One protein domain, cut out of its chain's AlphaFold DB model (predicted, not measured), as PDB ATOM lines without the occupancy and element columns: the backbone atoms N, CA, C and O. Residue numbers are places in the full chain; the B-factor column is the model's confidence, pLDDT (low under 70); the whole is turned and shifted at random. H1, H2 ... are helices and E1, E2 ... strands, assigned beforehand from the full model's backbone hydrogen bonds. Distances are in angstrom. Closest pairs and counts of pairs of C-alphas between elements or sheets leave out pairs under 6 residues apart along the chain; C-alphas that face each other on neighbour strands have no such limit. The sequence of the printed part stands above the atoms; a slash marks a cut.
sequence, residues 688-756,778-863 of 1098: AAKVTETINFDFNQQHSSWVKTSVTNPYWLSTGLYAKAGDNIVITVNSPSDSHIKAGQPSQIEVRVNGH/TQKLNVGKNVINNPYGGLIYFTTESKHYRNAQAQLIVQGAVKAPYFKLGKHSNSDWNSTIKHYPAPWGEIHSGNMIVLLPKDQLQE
ATOM      1  N   ALA A 688      21.946  40.209   6.058       94.25
ATOM      2  CA  ALA A 688      21.420  38.849   6.096       94.25
ATOM      3  C   ALA A 688      21.573  38.238   7.500       94.25
ATOM      4  O   ALA A 688      22.681  38.135   8.037       94.25
ATOM      5  N   ALA A 689      20.452  37.798   8.076       94.69
ATOM      6  CA  ALA A 689      20.417  37.251   9.424       94.69
ATOM      7  C   ALA A 689      21.325  36.017   9.554       94.69
ATOM      8  O   ALA A 689      21.198  35.036   8.810       94.69
ATOM      9  N   LYS A 690      22.229  36.068  10.535       95.94
ATOM     10  CA  LYS A 690      23.057  34.928  10.925       95.94
ATOM     11  C   LYS A 690      22.239  33.963  11.772       95.94
ATOM     12  O   LYS A 690      21.440  34.386  12.602       95.94
ATOM     13  N   VAL A 691      22.472  32.670  11.589       97.69
ATOM     14  CA  VAL A 691      21.745  31.604  12.280       97.69
ATOM     15  C   VAL A 691      22.675  30.742  13.128       97.69
ATOM     16  O   VAL A 691      23.897  30.723  12.938       97.69
ATOM     17  N   THR A 692      22.066  30.043  14.082       97.56
ATOM     18  CA  THR A 692      22.660  28.918  14.804       97.56
ATOM     19  C   THR A 692      21.815  27.691  14.510       97.56
ATOM     20  O   THR A 692      20.619  27.714  14.774       97.56
ATOM     21  N   GLU A 693      22.420  26.642  13.962       97.81
ATOM     22  CA  GLU A 693      21.723  25.404  13.609       97.81
ATOM     23  C   GLU A 693      22.459  24.190  14.164       97.81
ATOM     24  O   GLU A 693      23.692  24.141  14.191       97.81
ATOM     25  N   THR A 694      21.683  23.185  14.555       96.69
ATOM     26  CA  THR A 694      22.186  21.905  15.046       96.69
ATOM     27  C   THR A 694      22.035  20.848  13.957       96.69
ATOM     28  O   THR A 694      20.931  20.583  13.483       96.69
ATOM     29  N   ILE A 695      23.144  20.231  13.561       95.38
ATOM     30  CA  ILE A 695      23.235  19.245  12.485       95.38
ATOM     31  C   ILE A 695      23.674  17.905  13.070       95.38
ATOM     32  O   ILE A 695      24.702  17.816  13.737       95.38
ATOM     33  N   ASN A 696      22.922  16.847  12.779       91.81
ATOM     34  CA  ASN A 696      23.315  15.487  13.139       91.81
ATOM     35  C   ASN A 696      24.179  14.896  12.023       91.81
ATOM     36  O   ASN A 696      23.765  14.860  10.864       91.81
ATOM     37  N   PHE A 697      25.369  14.435  12.387       88.88
ATOM     38  CA  PHE A 697      26.318  13.772  11.507       88.88
ATOM     39  C   PHE A 697      26.337  12.282  11.830       88.88
ATOM     40  O   PHE A 697      26.640  11.886  12.956       88.88
ATOM     41  N   ASP A 698      26.008  11.457  10.843       84.50
ATOM     42  CA  ASP A 698      25.917  10.009  10.999       84.50
ATOM     43  C   ASP A 698      27.061   9.325  10.252       84.50
ATOM     44  O   ASP A 698      27.192   9.466   9.035       84.50
ATOM     45  N   PHE A 699      27.883   8.571  10.979       78.38
ATOM     46  CA  PHE A 699      29.015   7.852  10.400       78.38
ATOM     47  C   PHE A 699      28.605   6.498   9.794       78.38
ATOM     48  O   PHE A 699      29.419   5.845   9.141       78.38
ATOM     49  N   ASN A 700      27.348   6.065   9.953       74.75
ATOM     50  CA  ASN A 700      26.843   4.769   9.470       74.75
ATOM     51  C   ASN A 700      26.502   4.722   7.982       74.75
ATOM     52  O   ASN A 700      25.778   3.842   7.511       74.75
ATOM     53  N   GLN A 701      27.019   5.673   7.224       73.06
ATOM     54  CA  GLN A 701      26.618   5.868   5.849       73.06
ATOM     55  C   GLN A 701      27.352   4.875   4.952       73.06
ATOM     56  O   GLN A 701      28.570   4.691   5.012       73.06
ATOM     57  N   GLN A 702      26.586   4.177   4.120       71.31
ATOM     58  CA  GLN A 702      27.109   3.090   3.312       71.31
ATOM     59  C   GLN A 702      27.686   3.647   1.995       71.31
ATOM     60  O   GLN A 702      26.937   4.111   1.127       71.31
ATOM     61  N   HIS A 703      29.015   3.594   1.848       72.38
ATOM     62  CA  HIS A 703      29.767   4.047   0.663       72.38
ATOM     63  C   HIS A 703      29.600   3.137  -0.556       72.38
ATOM     64  O   HIS A 703      29.695   1.933  -0.425       72.38
ATOM     65  N   SER A 704      29.543   3.663  -1.778       74.62
ATOM     66  CA  SER A 704      29.265   2.860  -2.985       74.62
ATOM     67  C   SER A 704      30.368   1.885  -3.455       74.62
ATOM     68  O   SER A 704      30.266   1.347  -4.556       74.62
ATOM     69  N   SER A 705      31.415   1.608  -2.668       75.31
ATOM     70  CA  SER A 705      32.580   0.837  -3.136       75.31
ATOM     71  C   SER A 705      32.252  -0.604  -3.555       75.31
ATOM     72  O   SER A 705      32.898  -1.128  -4.461       75.31
ATOM     73  N   TRP A 706      31.242  -1.244  -2.949       78.31
ATOM     74  CA  TRP A 706      30.812  -2.604  -3.324       78.31
ATOM     75  C   TRP A 706      30.053  -2.652  -4.658       78.31
ATOM     76  O   TRP A 706      29.949  -3.713  -5.265       78.31
ATOM     77  N   VAL A 707      29.522  -1.517  -5.128       82.12
ATOM     78  CA  VAL A 707      28.765  -1.447  -6.388       82.12
ATOM     79  C   VAL A 707      29.692  -1.546  -7.605       82.12
ATOM     80  O   VAL A 707      29.239  -1.868  -8.704       82.12
ATOM     81  N   LYS A 708      31.002  -1.338  -7.409       79.81
ATOM     82  CA  LYS A 708      32.017  -1.353  -8.470       79.81
ATOM     83  C   LYS A 708      31.708  -0.315  -9.556       79.81
ATOM     84  O   LYS A 708      31.640  -0.618 -10.739       79.81
ATOM     85  N   THR A 709      31.497   0.920  -9.124       78.88
ATOM     86  CA  THR A 709      31.334   2.087  -9.994       78.88
ATOM     87  C   THR A 709      32.698   2.656 -10.397       78.88
ATOM     88  O   THR A 709      33.690   2.455  -9.689       78.88
ATOM     89  N   SER A 710      32.771   3.388 -11.513       80.81
ATOM     90  CA  SER A 710      33.982   4.133 -11.904       80.81
ATOM     91  C   SER A 710      34.353   5.212 -10.887       80.81
ATOM     92  O   SER A 710      35.534   5.487 -10.685       80.81
ATOM     93  N   VAL A 711      33.348   5.811 -10.241       81.75
ATOM     94  CA  VAL A 711      33.508   6.843  -9.210       81.75
ATOM     95  C   VAL A 711      32.820   6.377  -7.929       81.75
ATOM     96  O   VAL A 711      31.649   6.003  -7.948       81.75
ATOM     97  N   THR A 712      33.541   6.368  -6.804       77.50
ATOM     98  CA  THR A 712      32.961   6.066  -5.483       77.50
ATOM     99  C   THR A 712      32.535   7.363  -4.806       77.50
ATOM    100  O   THR A 712      33.330   8.296  -4.728       77.50
ATOM    101  N   ASN A 713      31.310   7.414  -4.281       80.38
ATOM    102  CA  ASN A 713      30.793   8.620  -3.639       80.38
ATOM    103  C   ASN A 713      31.422   8.785  -2.236       80.38
ATOM    104  O   ASN A 713      31.244   7.901  -1.387       80.38
ATOM    105  N   PRO A 714      32.154   9.884  -1.958       82.81
ATOM    106  CA  PRO A 714      32.568  10.232  -0.602       82.81
ATOM    107  C   PRO A 714      31.364  10.706   0.227       82.81
ATOM    108  O   PRO A 714      30.324  11.084  -0.317       82.81
ATOM    109  N   TYR A 715      31.495  10.709   1.557       86.94
ATOM    110  CA  TYR A 715      30.429  11.219   2.418       86.94
ATOM    111  C   TYR A 715      30.435  12.744   2.456       86.94
ATOM    112  O   TYR A 715      31.363  13.332   3.009       86.94
ATOM    113  N   TRP A 716      29.411  13.376   1.877       91.25
ATOM    114  CA  TRP A 716      29.163  14.815   1.980       91.25
ATOM    115  C   TRP A 716      27.749  15.068   2.499       91.25
ATOM    116  O   TRP A 716      26.770  14.896   1.765       91.25
ATOM    117  N   LEU A 717      27.649  15.535   3.739       94.12
ATOM    118  CA  LEU A 717      26.402  15.971   4.351       94.12
ATOM    119  C   LEU A 717      26.115  17.433   3.992       94.12
ATOM    120  O   LEU A 717      26.819  18.339   4.441       94.12
ATOM    121  N   SER A 718      25.063  17.659   3.205       96.38
ATOM    122  CA  SER A 718      24.527  18.998   2.930       96.38
ATOM    123  C   SER A 718      23.810  19.571   4.151       96.38
ATOM    124  O   SER A 718      22.973  18.896   4.752       96.38
ATOM    125  N   THR A 719      24.098  20.831   4.489       97.62
ATOM    126  CA  THR A 719      23.533  21.498   5.680       97.62
ATOM    127  C   THR A 719      22.408  22.488   5.366       97.62
ATOM    128  O   THR A 719      21.633  22.825   6.254       97.62
ATOM    129  N   GLY A 720      22.312  22.972   4.120       97.88
ATOM    130  CA  GLY A 720      21.449  24.107   3.769       97.88
ATOM    131  C   GLY A 720      21.925  25.450   4.341       97.88
ATOM    132  O   GLY A 720      21.161  26.412   4.393       97.88
ATOM    133  N   LEU A 721      23.187  25.520   4.770       98.50
ATOM    134  CA  LEU A 721      23.823  26.720   5.299       98.50
ATOM    135  C   LEU A 721      24.917  27.218   4.368       98.50
ATOM    136  O   LEU A 721      25.551  26.445   3.650       98.50
ATOM    137  N   TYR A 722      25.162  28.520   4.423       98.00
ATOM    138  CA  TYR A 722      26.187  29.197   3.648       98.00
ATOM    139  C   TYR A 722      27.088  30.013   4.573       98.00
ATOM    140  O   TYR A 722      26.620  30.801   5.398       98.00
ATOM    141  N   ALA A 723      28.396  29.836   4.423       95.69
ATOM    142  CA  ALA A 723      29.393  30.669   5.066       95.69
ATOM    143  C   ALA A 723      29.662  31.879   4.171       95.69
ATOM    144  O   ALA A 723      30.104  31.728   3.031       95.69
ATOM    145  N   LYS A 724      29.407  33.086   4.675       94.56
ATOM    146  CA  LYS A 724      29.772  34.317   3.968       94.56
ATOM    147  C   LYS A 724      31.300  34.403   3.839       94.56
ATOM    148  O   LYS A 724      32.023  34.012   4.754       94.56
ATOM    149  N   ALA A 725      31.792  34.866   2.690       92.50
ATOM    150  CA  ALA A 725      33.227  35.033   2.460       92.50
ATOM    151  C   ALA A 725      33.833  35.960   3.526       92.50
ATOM    152  O   ALA A 725      33.226  36.977   3.855       92.50
ATOM    153  N   GLY A 726      34.998  35.609   4.078       89.69
ATOM    154  CA  GLY A 726      35.697  36.405   5.097       89.69
ATOM    155  C   GLY A 726      35.033  36.468   6.482       89.69
ATOM    156  O   GLY A 726      35.677  36.906   7.434       89.69
ATOM    157  N   ASP A 727      33.801  35.987   6.655       90.62
ATOM    158  CA  ASP A 727      33.166  35.887   7.971       90.62
ATOM    159  C   ASP A 727      33.678  34.654   8.732       90.62
ATOM    160  O   ASP A 727      33.977  33.604   8.152       90.62
ATOM    161  N   ASN A 728      33.767  34.759  10.058       92.31
ATOM    162  CA  ASN A 728      33.978  33.586  10.902       92.31
ATOM    163  C   ASN A 728      32.647  32.854  11.101       92.31
ATOM    164  O   ASN A 728      31.659  33.466  11.516       92.31
ATOM    165  N   ILE A 729      32.656  31.538  10.909       94.19
ATOM    166  CA  ILE A 729      31.640  30.638  11.454       94.19
ATOM    167  C   ILE A 729      32.253  29.837  12.600       94.19
ATOM    168  O   ILE A 729      33.445  29.517  12.595       94.19
ATOM    169  N   VAL A 730      31.440  29.516  13.597       96.56
ATOM    170  CA  VAL A 730      31.847  28.667  14.716       96.56
ATOM    171  C   VAL A 730      31.157  27.326  14.562       96.56
ATOM    172  O   VAL A 730      29.939  27.273  14.427       96.56
ATOM    173  N   ILE A 731      31.931  26.247  14.585       96.50
ATOM    174  CA  ILE A 731      31.422  24.879  14.517       96.50
ATOM    175  C   ILE A 731      31.833  24.162  15.792       96.50
ATOM    176  O   ILE A 731      33.018  23.919  16.026       96.50
ATOM    177  N   THR A 732      30.854  23.828  16.623       95.38
ATOM    178  CA  THR A 732      31.080  23.024  17.823       95.38
ATOM    179  C   THR A 732      30.761  21.575  17.512       95.38
ATOM    180  O   THR A 732      29.627  21.258  17.160       95.38
ATOM    181  N   VAL A 733      31.760  20.705  17.633       91.75
ATOM    182  CA  VAL A 733      31.583  19.255  17.560       91.75
ATOM    183  C   VAL A 733      31.296  18.761  18.974       91.75
ATOM    184  O   VAL A 733      32.218  18.647  19.785       91.75
ATOM    185  N   ASN A 734      30.028  18.501  19.291       84.88
ATOM    186  CA  ASN A 734      29.673  17.820  20.535       84.88
ATOM    187  C   ASN A 734      30.162  16.374  20.435       84.88
ATOM    188  O   ASN A 734      30.101  15.801  19.344       84.88
ATOM    189  N   SER A 735      30.684  15.824  21.540       66.88
ATOM    190  CA  SER A 735      31.360  14.522  21.567       66.88
ATOM    191  C   SER A 735      30.639  13.507  20.674       66.88
ATOM    192  O   SER A 735      29.452  13.257  20.916       66.88
ATOM    193  N   PRO A 736      31.298  12.952  19.631       65.88
ATOM    194  CA  PRO A 736      30.724  11.827  18.914       65.88
ATOM    195  C   PRO A 736      30.412  10.729  19.936       65.88
ATOM    196  O   PRO A 736      31.081  10.638  20.962       65.88
ATOM    197  N   SER A 737      29.414   9.889  19.681       62.97
ATOM    198  CA  SER A 737      28.986   8.813  20.590       62.97
ATOM    199  C   SER A 737      30.100   7.815  20.969       62.97
ATOM    200  O   SER A 737      29.878   6.931  21.792       62.97
ATOM    201  N   ASP A 738      31.293   7.958  20.391       62.56
ATOM    202  CA  ASP A 738      32.531   7.322  20.813       62.56
ATOM    203  C   ASP A 738      33.191   8.077  21.990       62.56
ATOM    204  O   ASP A 738      33.810   9.134  21.839       62.56
ATOM    205  N   SER A 739      33.095   7.480  23.181       60.97
ATOM    206  CA  SER A 739      33.667   7.999  24.431       60.97
ATOM    207  C   SER A 739      35.204   8.073  24.474       60.97
ATOM    208  O   SER A 739      35.761   8.654  25.410       60.97
ATOM    209  N   HIS A 740      35.914   7.513  23.486       61.28
ATOM    210  CA  HIS A 740      37.378   7.480  23.462       61.28
ATOM    211  C   HIS A 740      38.020   8.782  22.953       61.28
ATOM    212  O   HIS A 740      39.217   8.995  23.178       61.28
ATOM    213  N   ILE A 741      37.255   9.692  22.333       63.72
ATOM    214  CA  ILE A 741      37.768  10.980  21.839       63.72
ATOM    215  C   ILE A 741      37.426  12.111  22.804       63.72
ATOM    216  O   ILE A 741      36.268  12.474  23.005       63.72
ATOM    217  N   LYS A 742      38.466  12.715  23.379       68.75
ATOM    218  CA  LYS A 742      38.339  13.837  24.317       68.75
ATOM    219  C   LYS A 742      38.271  15.180  23.585       68.75
ATOM    220  O   LYS A 742      38.754  15.314  22.462       68.75
ATOM    221  N   ALA A 743      37.724  16.198  24.251       76.25
ATOM    222  CA  ALA A 743      37.751  17.574  23.757       76.25
ATOM    223  C   ALA A 743      39.175  17.990  23.338       76.25
ATOM    224  O   ALA A 743      40.147  17.701  24.037       76.25
ATOM    225  N   GLY A 744      39.294  18.644  22.183       73.44
ATOM    226  CA  GLY A 744      40.571  19.044  21.585       73.44
ATOM    227  C   GLY A 744      41.238  17.998  20.681       73.44
ATOM    228  O   GLY A 744      42.183  18.349  19.982       73.44
ATOM    229  N   GLN A 745      40.755  16.751  20.636       77.38
ATOM    230  CA  GLN A 745      41.260  15.715  19.720       77.38
ATOM    231  C   GLN A 745      40.575  15.785  18.334       77.38
ATOM    232  O   GLN A 745      39.423  16.228  18.256       77.38
ATOM    233  N   PRO A 746      41.221  15.322  17.243       79.38
ATOM    234  CA  PRO A 746      40.615  15.271  15.909       79.38
ATOM    235  C   PRO A 746      39.355  14.393  15.860       79.38
ATOM    236  O   PRO A 746      39.396  13.219  16.214       79.38
ATOM    237  N   SER A 747      38.245  14.940  15.359       80.75
ATOM    238  CA  SER A 747      36.932  14.265  15.326       80.75
ATOM    239  C   SER A 747      36.708  13.332  14.127       80.75
ATOM    240  O   SER A 747      35.659  12.708  14.029       80.75
ATOM    241  N   GLN A 748      37.652  13.282  13.179       83.19
ATOM    242  CA  GLN A 748      37.486  12.708  11.826       83.19
ATOM    243  C   GLN A 748      36.395  13.348  10.954       83.19
ATOM    244  O   GLN A 748      36.167  12.890   9.832       83.19
ATOM    245  N   ILE A 749      35.725  14.387  11.445       88.50
ATOM    246  CA  ILE A 749      34.810  15.207  10.662       88.50
ATOM    247  C   ILE A 749      35.614  16.360  10.079       88.50
ATOM    248  O   ILE A 749      36.430  16.986  10.761       88.50
ATOM    249  N   GLU A 750      35.362  16.664   8.818       92.69
ATOM    250  CA  GLU A 750      35.888  17.848   8.160       92.69
ATOM    251  C   GLU A 750      34.729  18.761   7.790       92.69
ATOM    252  O   GLU A 750      33.665  18.306   7.367       92.69
ATOM    253  N   VAL A 751      34.934  20.065   7.936       94.69
ATOM    254  CA  VAL A 751      34.076  21.040   7.275       94.69
ATOM    255  C   VAL A 751      34.609  21.272   5.872       94.69
ATOM    256  O   VAL A 751      35.810  21.452   5.670       94.69
ATOM    257  N   ARG A 752      33.698  21.327   4.909       94.81
ATOM    258  CA  ARG A 752      33.956  21.855   3.578       94.81
ATOM    259  C   ARG A 752      33.107  23.090   3.358       94.81
ATOM    260  O   ARG A 752      31.905  23.069   3.602       94.81
ATOM    261  N   VAL A 753      33.729  24.147   2.862       94.88
ATOM    262  CA  VAL A 753      33.033  25.350   2.417       94.88
ATOM    263  C   VAL A 753      33.207  25.471   0.915       94.88
ATOM    264  O   VAL A 753      34.333  25.430   0.422       94.88
ATOM    265  N   ASN A 754      32.081  25.651   0.225       94.06
ATOM    266  CA  ASN A 754      31.944  25.693  -1.227       94.06
ATOM    267  C   ASN A 754      32.053  24.309  -1.898       94.06
ATOM    268  O   ASN A 754      33.011  23.559  -1.710       94.06
ATOM    269  N   GLY A 755      31.030  23.969  -2.685       92.06
ATOM    270  CA  GLY A 755      30.910  22.685  -3.374       92.06
ATOM    271  C   GLY A 755      31.688  22.599  -4.690       92.06
ATOM    272  O   GLY A 755      31.827  21.503  -5.230       92.06
ATOM    273  N   HIS A 756      32.191  23.713  -5.227       93.62
ATOM    274  CA  HIS A 756      32.915  23.755  -6.503       93.62
ATOM    275  C   HIS A 756      34.369  23.302  -6.327       93.62
ATOM    276  O   HIS A 756      35.275  24.108  -6.118       93.62
ATOM    277  N   THR A 778      38.600  23.045   2.681       89.00
ATOM    278  CA  THR A 778      38.363  21.962   3.651       89.00
ATOM    279  C   THR A 778      39.224  22.130   4.901       89.00
ATOM    280  O   THR A 778      40.372  22.565   4.826       89.00
ATOM    281  N   GLN A 779      38.674  21.775   6.063       88.50
ATOM    282  CA  GLN A 779      39.394  21.792   7.337       88.50
ATOM    283  C   GLN A 779      38.908  20.668   8.259       88.50
ATOM    284  O   GLN A 779      37.711  20.547   8.521       88.50
ATOM    285  N   LYS A 780      39.847  19.883   8.806       89.50
ATOM    286  CA  LYS A 780      39.571  18.904   9.871       89.50
ATOM    287  C   LYS A 780      39.105  19.609  11.145       89.50
ATOM    288  O   LYS A 780      39.692  20.611  11.552       89.50
ATOM    289  N   LEU A 781      38.065  19.073  11.774       90.31
ATOM    290  CA  LEU A 781      37.488  19.598  13.007       90.31
ATOM    291  C   LEU A 781      37.982  18.807  14.218       90.31
ATOM    292  O   LEU A 781      38.031  17.573  14.196       90.31
ATOM    293  N   ASN A 782      38.271  19.514  15.303       91.19
ATOM    294  CA  ASN A 782      38.503  18.919  16.615       91.19
ATOM    295  C   ASN A 782      37.182  18.794  17.385       91.19
ATOM    296  O   ASN A 782      36.249  19.563  17.151       91.19
ATOM    297  N   VAL A 783      37.109  17.862  18.335       88.62
ATOM    298  CA  VAL A 783      36.004  17.809  19.304       88.62
ATOM    299  C   VAL A 783      35.993  19.099  20.127       88.62
ATOM    300  O   VAL A 783      37.031  19.524  20.640       88.62
ATOM    301  N   GLY A 784      34.824  19.725  20.260       91.56
ATOM    302  CA  GLY A 784      34.656  21.058  20.835       91.56
ATOM    303  C   GLY A 784      34.582  22.167  19.781       91.56
ATOM    304  O   GLY A 784      34.145  21.955  18.650       91.56
ATOM    305  N   LYS A 785      34.943  23.391  20.176       94.00
ATOM    306  CA  LYS A 785      34.761  24.609  19.375       94.00
ATOM    307  C   LYS A 785      35.841  24.756  18.297       94.00
ATOM    308  O   LYS A 785      37.025  24.812  18.609       94.00
ATOM    309  N   ASN A 786      35.419  24.945  17.051       93.69
ATOM    310  CA  ASN A 786      36.274  25.251  15.904       93.69
ATOM    311  C   ASN A 786      35.846  26.594  15.302       93.69
ATOM    312  O   ASN A 786      34.656  26.831  15.106       93.69
ATOM    313  N   VAL A 787      36.801  27.472  14.996       94.06
ATOM    314  CA  VAL A 787      36.537  28.734  14.290       94.06
ATOM    315  C   VAL A 787      37.021  28.581  12.860       94.06
ATOM    316  O   VAL A 787      38.199  28.314  12.636       94.06
ATOM    317  N   ILE A 788      36.109  28.743  11.910       92.31
ATOM    318  CA  ILE A 788      36.377  28.573  10.485       92.31
ATOM    319  C   ILE A 788      36.218  29.925   9.806       92.31
ATOM    320  O   ILE A 788      35.184  30.578   9.941       92.31
ATOM    321  N   ASN A 789      37.234  30.330   9.054       89.75
ATOM    322  CA  ASN A 789      37.202  31.525   8.226       89.75
ATOM    323  C   ASN A 789      37.616  31.137   6.811       89.75
ATOM    324  O   ASN A 789      38.690  30.573   6.611       89.75
ATOM    325  N   ASN A 790      36.741  31.380   5.837       89.38
ATOM    326  CA  ASN A 790      36.924  30.872   4.481       89.38
ATOM    327  C   ASN A 790      37.052  32.031   3.469       89.38
ATOM    328  O   ASN A 790      36.360  33.045   3.608       89.38
ATOM    329  N   PRO A 791      37.917  31.893   2.448       89.00
ATOM    330  CA  PRO A 791      38.273  32.997   1.559       89.00
ATOM    331  C   PRO A 791      37.157  33.453   0.617       89.00
ATOM    332  O   PRO A 791      37.045  34.650   0.361       89.00
ATOM    333  N   TYR A 792      36.350  32.522   0.109       91.94
ATOM    334  CA  TYR A 792      35.502  32.759  -1.065       91.94
ATOM    335  C   TYR A 792      33.997  32.701  -0.797       91.94
ATOM    336  O   TYR A 792      33.202  33.044  -1.665       91.94
ATOM    337  N   GLY A 793      33.599  32.298   0.404       93.12
ATOM    338  CA  GLY A 793      32.222  31.961   0.723       93.12
ATOM    339  C   GLY A 793      31.796  30.640   0.086       93.12
ATOM    340  O   GLY A 793      32.420  30.126  -0.848       93.12
ATOM    341  N   GLY A 794      30.710  30.065   0.592       96.06
ATOM    342  CA  GLY A 794      30.143  28.864  -0.002       96.06
ATOM    343  C   GLY A 794      29.170  28.125   0.894       96.06
ATOM    344  O   GLY A 794      29.083  28.369   2.097       96.06
ATOM    345  N   LEU A 795      28.466  27.169   0.289       97.94
ATOM    346  CA  LEU A 795      27.670  26.191   1.020       97.94
ATOM    347  C   LEU A 795      28.553  25.393   1.984       97.94
ATOM    348  O   LEU A 795      29.695  25.063   1.656       97.94
ATOM    349  N   ILE A 796      28.019  25.106   3.167       98.00
ATOM    350  CA  ILE A 796      28.700  24.359   4.220       98.00
ATOM    351  C   ILE A 796      28.318  22.886   4.095       98.00
ATOM    352  O   ILE A 796      27.137  22.529   4.103       98.00
ATOM    353  N   TYR A 797      29.328  22.030   4.040       97.50
ATOM    354  CA  TYR A 797      29.189  20.584   4.079       97.50
ATOM    355  C   TYR A 797      30.015  20.019   5.219       97.50
ATOM    356  O   TYR A 797      31.056  20.573   5.577       97.50
ATOM    357  N   PHE A 798      29.588  18.872   5.725       95.38
ATOM    358  CA  PHE A 798      30.434  18.045   6.572       95.38
ATOM    359  C   PHE A 798      30.822  16.773   5.837       95.38
ATOM    360  O   PHE A 798      29.978  16.131   5.211       95.38
ATOM    361  N   THR A 799      32.098  16.416   5.906       91.81
ATOM    362  CA  THR A 799      32.659  15.246   5.230       91.81
ATOM    363  C   THR A 799      33.433  14.371   6.206       91.81
ATOM    364  O   THR A 799      33.823  14.812   7.284       91.81
ATOM    365  N   THR A 800      33.643  13.108   5.845       84.19
ATOM    366  CA  THR A 800      34.573  12.216   6.548       84.19
ATOM    367  C   THR A 800      35.235  11.284   5.548       84.19
ATOM    368  O   THR A 800      34.602  10.810   4.601       84.19
ATOM    369  N   GLU A 801      36.516  11.024   5.769       72.19
ATOM    370  CA  GLU A 801      37.281   9.997   5.059       72.19
ATOM    371  C   GLU A 801      37.393   8.708   5.889       72.19
ATOM    372  O   GLU A 801      37.844   7.671   5.397       72.19
ATOM    373  N   SER A 802      36.972   8.746   7.161       68.06
ATOM    374  CA  SER A 802      37.232   7.666   8.100       68.06
ATOM    375  C   SER A 802      36.188   6.563   8.014       68.06
ATOM    376  O   SER A 802      35.034   6.714   8.409       68.06
ATOM    377  N   LYS A 803      36.636   5.393   7.556       63.00
ATOM    378  CA  LYS A 803      35.822   4.173   7.482       63.00
ATOM    379  C   LYS A 803      35.720   3.434   8.824       63.00
ATOM    380  O   LYS A 803      34.979   2.456   8.899       63.00
ATOM    381  N   HIS A 804      36.464   3.870   9.845       60.91
ATOM    382  CA  HIS A 804      36.587   3.193  11.143       60.91
ATOM    383  C   HIS A 804      35.555   3.642  12.186       60.91
ATOM    384  O   HIS A 804      35.317   2.910  13.135       60.91
ATOM    385  N   TYR A 805      34.890   4.782  11.981       64.75
ATOM    386  CA  TYR A 805      33.896   5.342  12.913       64.75
ATOM    387  C   TYR A 805      32.484   4.818  12.643       64.75
ATOM    388  O   TYR A 805      31.488   5.460  12.966       64.75
ATOM    389  N   ARG A 806      32.382   3.637  12.024       64.19
ATOM    390  CA  ARG A 806      31.095   2.966  11.844       64.19
ATOM    391  C   ARG A 806      30.483   2.726  13.225       64.19
ATOM    392  O   ARG A 806      31.178   2.329  14.152       64.19
ATOM    393  N   ASN A 807      29.184   2.947  13.330       70.12
ATOM    394  CA  ASN A 807      28.359   2.908  14.539       70.12
ATOM    395  C   ASN A 807      28.505   4.119  15.474       70.12
ATOM    396  O   ASN A 807      28.094   4.042  16.628       70.12
ATOM    397  N   ALA A 808      29.015   5.253  14.977       73.31
ATOM    398  CA  ALA A 808      29.041   6.517  15.711       73.31
ATOM    399  C   ALA A 808      28.105   7.584  15.112       73.31
ATOM    400  O   ALA A 808      27.787   7.570  13.921       73.31
ATOM    401  N   GLN A 809      27.696   8.546  15.940       83.31
ATOM    402  CA  GLN A 809      27.009   9.778  15.538       83.31
ATOM    403  C   GLN A 809      27.629  10.976  16.255       83.31
ATOM    404  O   GLN A 809      28.132  10.833  17.365       83.31
ATOM    405  N   ALA A 810      27.576  12.157  15.648       86.19
ATOM    406  CA  ALA A 810      27.977  13.410  16.280       86.19
ATOM    407  C   ALA A 810      26.910  14.484  16.082       86.19
ATOM    408  O   ALA A 810      26.251  14.541  15.045       86.19
ATOM    409  N   GLN A 811      26.784  15.376  17.061       90.69
ATOM    410  CA  GLN A 811      25.981  16.582  16.926       90.69
ATOM    411  C   GLN A 811      26.904  17.778  16.683       90.69
ATOM    412  O   GLN A 811      27.861  18.010  17.421       90.69
ATOM    413  N   LEU A 812      26.613  18.537  15.635       94.38
ATOM    414  CA  LEU A 812      27.390  19.686  15.194       94.38
ATOM    415  C   LEU A 812      26.551  20.948  15.367       94.38
ATOM    416  O   LEU A 812      25.463  21.036  14.811       94.38
ATOM    417  N   ILE A 813      27.049  21.939  16.100       96.88
ATOM    418  CA  ILE A 813      26.383  23.240  16.234       96.88
ATOM    419  C   ILE A 813      27.121  24.247  15.358       96.88
ATOM    420  O   ILE A 813      28.285  24.551  15.621       96.88
ATOM    421  N   VAL A 814      26.453  24.766  14.329       98.00
ATOM    422  CA  VAL A 814      26.999  25.750  13.383       98.00
ATOM    423  C   VAL A 814      26.426  27.122  13.702       98.00
ATOM    424  O   VAL A 814      25.223  27.321  13.592       98.00
ATOM    425  N   GLN A 815      27.280  28.077  14.062       97.88
ATOM    426  CA  GLN A 815      26.904  29.448  14.408       97.88
ATOM    427  C   GLN A 815      27.542  30.449  13.444       97.88
ATOM    428  O   GLN A 815      28.702  30.305  13.052       97.88
ATOM    429  N   GLY A 816      26.801  31.504  13.104       95.56
ATOM    430  CA  GLY A 816      27.304  32.616  12.292       95.56
ATOM    431  C   GLY A 816      27.167  32.420  10.778       95.56
ATOM    432  O   GLY A 816      27.573  33.298  10.021       95.56
ATOM    433  N   ALA A 817      26.585  31.300  10.338       97.00
ATOM    434  CA  ALA A 817      26.234  31.052   8.941       97.00
ATOM    435  C   ALA A 817      24.926  31.768   8.555       97.00
ATOM    436  O   ALA A 817      24.207  32.254   9.425       97.00
ATOM    437  N   VAL A 818      24.587  31.796   7.265       97.81
ATOM    438  CA  VAL A 818      23.266  32.229   6.772       97.81
ATOM    439  C   VAL A 818      22.531  31.059   6.118       97.81
ATOM    440  O   VAL A 818      23.161  30.093   5.684       97.81
ATOM    441  N   LYS A 819      21.201  31.138   6.017       98.31
ATOM    442  CA  LYS A 819      20.414  30.117   5.309       98.31
ATOM    443  C   LYS A 819      20.667  30.172   3.801       98.31
ATOM    444  O   LYS A 819      20.760  31.254   3.217       98.31
ATOM    445  N   ALA A 820      20.730  29.002   3.179       98.38
ATOM    446  CA  ALA A 820      20.782  28.838   1.735       98.38
ATOM    447  C   ALA A 820      19.511  28.172   1.209       98.38
ATOM    448  O   ALA A 820      18.913  27.372   1.935       98.38
ATOM    449  N   PRO A 821      19.098  28.442  -0.044       98.56
ATOM    450  CA  PRO A 821      18.051  27.661  -0.685       98.56
ATOM    451  C   PRO A 821      18.405  26.169  -0.656       98.56
ATOM    452  O   PRO A 821      19.371  25.732  -1.273       98.56
ATOM    453  N   TYR A 822      17.648  25.385   0.107       98.56
ATOM    454  CA  TYR A 822      17.883  23.954   0.259       98.56
ATOM    455  C   TYR A 822      16.558  23.206   0.288       98.56
ATOM    456  O   TYR A 822      15.843  23.191   1.294       98.56
ATOM    457  N   PHE A 823      16.218  22.582  -0.832       98.75
ATOM    458  CA  PHE A 823      15.052  21.719  -0.927       98.75
ATOM    459  C   PHE A 823      15.454  20.272  -0.647       98.75
ATOM    460  O   PHE A 823      16.457  19.804  -1.177       98.75
ATOM    461  N   LYS A 824      14.661  19.537   0.138       98.44
ATOM    462  CA  LYS A 824      14.835  18.094   0.316       98.44
ATOM    463  C   LYS A 824      13.501  17.399   0.078       98.44
ATOM    464  O   LYS A 824      12.547  17.627   0.822       98.44
ATOM    465  N   LEU A 825      13.461  16.546  -0.942       98.12
ATOM    466  CA  LEU A 825      12.276  15.779  -1.310       98.12
ATOM    467  C   LEU A 825      11.808  14.919  -0.127       98.12
ATOM    468  O   LEU A 825      12.622  14.298   0.559       98.12
ATOM    469  N   GLY A 826      10.501  14.928   0.136       96.50
ATOM    470  CA  GLY A 826       9.887  14.250   1.285       96.50
ATOM    471  C   GLY A 826      10.014  14.994   2.621       96.50
ATOM    472  O   GLY A 826       9.396  14.575   3.592       96.50
ATOM    473  N   LYS A 827      10.782  16.094   2.686       97.44
ATOM    474  CA  LYS A 827      10.855  16.980   3.864       97.44
ATOM    475  C   LYS A 827      10.201  18.339   3.612       97.44
ATOM    476  O   LYS A 827       9.568  18.873   4.513       97.44
ATOM    477  N   HIS A 828      10.414  18.918   2.433       98.19
ATOM    478  CA  HIS A 828       9.871  20.220   2.043       98.19
ATOM    479  C   HIS A 828       8.843  20.043   0.917       98.19
ATOM    480  O   HIS A 828       8.960  19.114   0.117       98.19
ATOM    481  N   SER A 829       7.876  20.955   0.839       98.12
ATOM    482  CA  SER A 829       6.845  21.021  -0.204       98.12
ATOM    483  C   SER A 829       7.118  22.127  -1.231       98.12
ATOM    484  O   SER A 829       7.922  23.037  -0.994       98.12
ATOM    485  N   ASN A 830       6.396  22.108  -2.356       98.56
ATOM    486  CA  ASN A 830       6.349  23.235  -3.294       98.56
ATOM    487  C   ASN A 830       5.935  24.558  -2.615       98.56
ATOM    488  O   ASN A 830       6.416  25.625  -3.000       98.56
ATOM    489  N   SER A 831       5.073  24.506  -1.594       98.31
ATOM    490  CA  SER A 831       4.650  25.693  -0.841       98.31
ATOM    491  C   SER A 831       5.804  26.284  -0.025       98.31
ATOM    492  O   SER A 831       6.098  27.477  -0.139       98.31
ATOM    493  N   ASP A 832       6.528  25.445   0.724       98.25
ATOM    494  CA  ASP A 832       7.698  25.873   1.510       98.25
ATOM    495  C   ASP A 832       8.769  26.486   0.602       98.25
ATOM    496  O   ASP A 832       9.387  27.508   0.919       98.25
ATOM    497  N   TRP A 833       8.969  25.860  -0.561       98.44
ATOM    498  CA  TRP A 833       9.919  26.314  -1.562       98.44
ATOM    499  C   TRP A 833       9.586  27.699  -2.097       98.44
ATOM    500  O   TRP A 833      10.435  28.590  -2.040       98.44
ATOM    501  N   ASN A 834       8.357  27.876  -2.589       98.31
ATOM    502  CA  ASN A 834       7.934  29.103  -3.251       98.31
ATOM    503  C   ASN A 834       7.730  30.274  -2.293       98.31
ATOM    504  O   ASN A 834       7.983  31.404  -2.691       98.31
ATOM    505  N   SER A 835       7.291  30.017  -1.060       97.75
ATOM    506  CA  SER A 835       7.067  31.070  -0.064       97.75
ATOM    507  C   SER A 835       8.357  31.530   0.612       97.75
ATOM    508  O   SER A 835       8.523  32.718   0.877       97.75
ATOM    509  N   THR A 836       9.276  30.600   0.899       97.50
ATOM    510  CA  THR A 836      10.356  30.851   1.862       97.50
ATOM    511  C   THR A 836      11.720  30.388   1.356       97.50
ATOM    512  O   THR A 836      12.644  31.193   1.234       97.50
ATOM    513  N   ILE A 837      11.884  29.095   1.055       98.50
ATOM    514  CA  ILE A 837      13.219  28.485   0.942       98.50
ATOM    515  C   ILE A 837      14.020  29.060  -0.234       98.50
ATOM    516  O   ILE A 837      15.196  29.389  -0.065       98.50
ATOM    517  N   LYS A 838      13.408  29.240  -1.412       97.62
ATOM    518  CA  LYS A 838      14.112  29.766  -2.599       97.62
ATOM    519  C   LYS A 838      14.521  31.239  -2.476       97.62
ATOM    520  O   LYS A 838      15.281  31.758  -3.293       97.62
ATOM    521  N   HIS A 839      14.024  31.925  -1.448       97.06
ATOM    522  CA  HIS A 839      14.297  33.334  -1.185       97.06
ATOM    523  C   HIS A 839      15.417  33.559  -0.161       97.06
ATOM    524  O   HIS A 839      15.894  34.691  -0.050       97.06
ATOM    525  N   TYR A 840      15.909  32.508   0.507       97.94
ATOM    526  CA  TYR A 840      17.014  32.599   1.466       97.94
ATOM    527  C   TYR A 840      18.262  33.304   0.901       97.94
ATOM    528  O   TYR A 840      18.512  33.257  -0.304       97.94
ATOM    529  N   PRO A 841      19.040  34.009   1.745       97.19
ATOM    530  CA  PRO A 841      19.983  35.037   1.296       97.19
ATOM    531  C   PRO A 841      21.224  34.517   0.557       97.19
ATOM    532  O   PRO A 841      21.882  35.309  -0.114       97.19
ATOM    533  N   ALA A 842      21.567  33.228   0.662       97.94
ATOM    534  CA  ALA A 842      22.756  32.694   0.002       97.94
ATOM    535  C   ALA A 842      22.671  32.754  -1.541       97.94
ATOM    536  O   ALA A 842      21.612  32.469  -2.099       97.94
ATOM    537  N   PRO A 843      23.783  33.038  -2.246       97.38
ATOM    538  CA  PRO A 843      23.811  33.125  -3.712       97.38
ATOM    539  C   PRO A 843      23.732  31.772  -4.437       97.38
ATOM    540  O   PRO A 843      23.491  31.740  -5.639       97.38
ATOM    541  N   TRP A 844      23.911  30.662  -3.720       98.25
ATOM    542  CA  TRP A 844      23.829  29.297  -4.245       98.25
ATOM    543  C   TRP A 844      23.011  28.429  -3.303       98.25
ATOM    544  O   TRP A 844      22.950  28.697  -2.100       98.25
ATOM    545  N   GLY A 845      22.422  27.369  -3.844       98.44
ATOM    546  CA  GLY A 845      21.620  26.421  -3.087       98.44
ATOM    547  C   GLY A 845      21.617  25.031  -3.707       98.44
ATOM    548  O   GLY A 845      22.232  24.808  -4.751       98.44
ATOM    549  N   GLU A 846      20.922  24.096  -3.061       98.69
ATOM    550  CA  GLU A 846      20.826  22.710  -3.522       98.69
ATOM    551  C   GLU A 846      19.389  22.177  -3.529       98.69
ATOM    552  O   GLU A 846      18.593  22.452  -2.628       98.69
ATOM    553  N   ILE A 847      19.086  21.337  -4.517       98.75
ATOM    554  CA  ILE A 847      17.907  20.469  -4.539       98.75
ATOM    555  C   ILE A 847      18.368  19.042  -4.243       98.75
ATOM    556  O   ILE A 847      19.155  18.473  -4.996       98.75
ATOM    557  N   HIS A 848      17.878  18.457  -3.155       98.25
ATOM    558  CA  HIS A 848      18.186  17.099  -2.718       98.25
ATOM    559  C   HIS A 848      17.010  16.160  -3.016       98.25
ATOM    560  O   HIS A 848      15.967  16.202  -2.362       98.25
ATOM    561  N   SER A 849      17.213  15.271  -3.983       97.00
ATOM    562  CA  SER A 849      16.201  14.387  -4.575       97.00
ATOM    563  C   SER A 849      16.264  12.935  -4.071       97.00
ATOM    564  O   SER A 849      15.778  12.018  -4.727       97.00
ATOM    565  N   GLY A 850      16.904  12.681  -2.929       91.38
ATOM    566  CA  GLY A 850      17.334  11.341  -2.516       91.38
ATOM    567  C   GLY A 850      18.768  11.079  -2.973       91.38
ATOM    568  O   GLY A 850      19.676  11.771  -2.538       91.38
ATOM    569  N   ASN A 851      18.992  10.130  -3.882       91.12
ATOM    570  CA  ASN A 851      20.339   9.759  -4.344       91.12
ATOM    571  C   ASN A 851      20.985  10.721  -5.361       91.12
ATOM    572  O   ASN A 851      22.038  10.403  -5.921       91.12
ATOM    573  N   MET A 852      20.390  11.893  -5.576       95.06
ATOM    574  CA  MET A 852      20.949  12.975  -6.380       95.06
ATOM    575  C   MET A 852      20.785  14.307  -5.654       95.06
ATOM    576  O   MET A 852      19.707  14.602  -5.135       95.06
ATOM    577  N   ILE A 853      21.839  15.120  -5.646       98.00
ATOM    578  CA  ILE A 853      21.810  16.507  -5.180       98.00
ATOM    579  C   ILE A 853      22.306  17.407  -6.307       98.00
ATOM    580  O   ILE A 853      23.341  17.135  -6.908       98.00
ATOM    581  N   VAL A 854      21.585  18.487  -6.589       98.12
ATOM    582  CA  VAL A 854      21.945  19.435  -7.648       98.12
ATOM    583  C   VAL A 854      22.198  20.801  -7.039       98.12
ATOM    584  O   VAL A 854      21.308  21.352  -6.397       98.12
ATOM    585  N   LEU A 855      23.399  21.336  -7.248       98.31
ATOM    586  CA  LEU A 855      23.805  22.679  -6.857       98.31
ATOM    587  C   LEU A 855      23.580  23.634  -8.030       98.31
ATOM    588  O   LEU A 855      24.105  23.414  -9.125       98.31
ATOM    589  N   LEU A 856      22.825  24.702  -7.777       98.31
ATOM    590  CA  LEU A 856      22.477  25.742  -8.749       98.31
ATOM    591  C   LEU A 856      22.620  27.137  -8.116       98.31
ATOM    592  O   LEU A 856      22.501  27.272  -6.889       98.31
ATOM    593  N   PRO A 857      22.861  28.187  -8.919       97.94
ATOM    594  CA  PRO A 857      22.831  29.551  -8.413       97.94
ATOM    595  C   PRO A 857      21.393  29.969  -8.084       97.94
ATOM    596  O   PRO A 857      20.419  29.420  -8.608       97.94
ATOM    597  N   LYS A 858      21.252  30.922  -7.158       97.25
ATOM    598  CA  LYS A 858      19.957  31.331  -6.598       97.25
ATOM    599  C   LYS A 858      18.976  31.823  -7.663       97.25
ATOM    600  O   LYS A 858      17.798  31.501  -7.570       97.25
ATOM    601  N   ASP A 859      19.445  32.567  -8.657       96.56
ATOM    602  CA  ASP A 859      18.626  33.050  -9.772       96.56
ATOM    603  C   ASP A 859      17.984  31.887 -10.547       96.56
ATOM    604  O   ASP A 859      16.770  31.858 -10.725       96.56
ATOM    605  N   GLN A 860      18.767  30.862 -10.889       98.12
ATOM    606  CA  GLN A 860      18.263  29.652 -11.538       98.12
ATOM    607  C   GLN A 860      17.332  28.840 -10.629       98.12
ATOM    608  O   GLN A 860      16.336  28.297 -11.100       98.12
ATOM    609  N   LEU A 861      17.611  28.764  -9.324       98.38
ATOM    610  CA  LEU A 861      16.721  28.101  -8.363       98.38
ATOM    611  C   LEU A 861      15.360  28.798  -8.263       98.38
ATOM    612  O   LEU A 861      14.336  28.131  -8.129       98.38
ATOM    613  N   GLN A 862      15.330  30.126  -8.341       97.94
ATOM    614  CA  GLN A 862      14.097  30.905  -8.236       97.94
ATOM    615  C   GLN A 862      13.149  30.707  -9.427       97.94
ATOM    616  O   GLN A 862      11.935  30.844  -9.245       97.94
ATOM    617  N   GLU A 863      13.679  30.322 -10.594       98.19
ATOM    618  CA  GLU A 863      12.896  29.936 -11.778       98.19
ATOM    619  C   GLU A 863      12.127  28.615 -11.587       98.19
ATOM    620  O   GLU A 863      11.150  28.364 -12.295       98.19
TER     621      GLU A 863
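Overview. This is residues 688 to 756 and 778 to 863 of the 1098 residues of the protein "Ricin-type beta-trefoil lectin domain protein" of Endozoicomonas sp. SM1973 (UniProt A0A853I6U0). One strongly twisted sheet folds over into a flattened, loosely closed barrel, with E1, E8, E3 and E6 in one wall and E2, E7, E4 and E5 in the other. A small sheet, E9, E10 and E11, is partly face to face with the wall of E2 and E7, with H3 over it; residues 706 to 711 stick out elsewhere. The printed part has 155 residues, with three named helices and eleven named strands in the order E1 H1 E2 E3 E4 E5 E6 E7 E8 E9 H2 E10 E11 H3; the class is mostly strand. The large sheet is branched, its neighbour pairs antiparallel; the small one is mixed, order E9, E10, E11. The whole is compact, with a radius of gyration of the C-alphas of 15.9 A and spans of 47 by 39 by 26 A.

Arrangement. E8, residues 809 to 819, bends by 95 degrees at residue 816. On one side of it lies E1, residues 691 to 698 (N 695 and O 812, 2.8 A). On the other side lie E3, residues 728 to 734 (N 732 and O 813, 2.9 A), and E2, residues 715 to 723 (N 722 and O 818, 2.8 A). E3 also pairs with E6, residues 784 to 789 (N 731 and O 786, 2.8 A). E2 pairs with E7, residues 794 to 800 (N 717 and O 798, 2.8 A), E7 with E4, residues 746 to 753 (N 750 and O 799, 2.9 A), and E4 with E5, residues 778 to 782 (N 751 and O 779, 2.9 A). The closest C-alphas of E1 and E2, those of Ile 695 and Thr 719, are 7.2 A apart. The large sheet makes a sandwich, two sheets face to face, with E9, residues 822 to 824, E10, residues 844 to 848, and E11, residues 852 to 857; their best planes are 27 degrees apart. The closest C-alphas of E7 and E10, Leu 795 and Trp 844, are 7.2 A apart. E9 and E10 are parallel (N 848 and O 823, 2.8 A); E10 and E11 form a hairpin (N 847 and O 854, 2.9 A). With H2, residues 830 to 835, between them, E9 and E10 form a strand-helix-strand unit, two parallel neighbour strands joined through a helix, with a right-handed crossover. H2 is only just on the small sheet, with 5 pairs of C-alphas within 10 A, and only grazes it. H3, residues 858 to 862, lies over E10 at a height over the sheet of 7.7 A. H1, residues 704 to 707, is on neither sheet. In H2 and H3 every O i to N i+4 pair is within hydrogen-bond range; H1 is too short for one.

Along the chain. E1 begins at C-alpha 691 (21.745, 31.604, 12.280) and is 22.0 A long; E8 measures 23.7 A, E2 19.7 A and E3 19.0 A. H3 ends at C-alpha 862 (14.097, 30.905, -8.236).

Size, cuts and confidence. The two C-alphas farthest apart, those of His 740 and Glu 863, are 48.4 A apart. Residues 757 to 777 are not printed; C-alphas 756 and 778 are 11.7 A apart across this cut. The link from E3 to E4 is long, 11 residues. Residues 735 to 742 and 802 to 806 have pLDDT under 70; the mean of the printed part is 89.5.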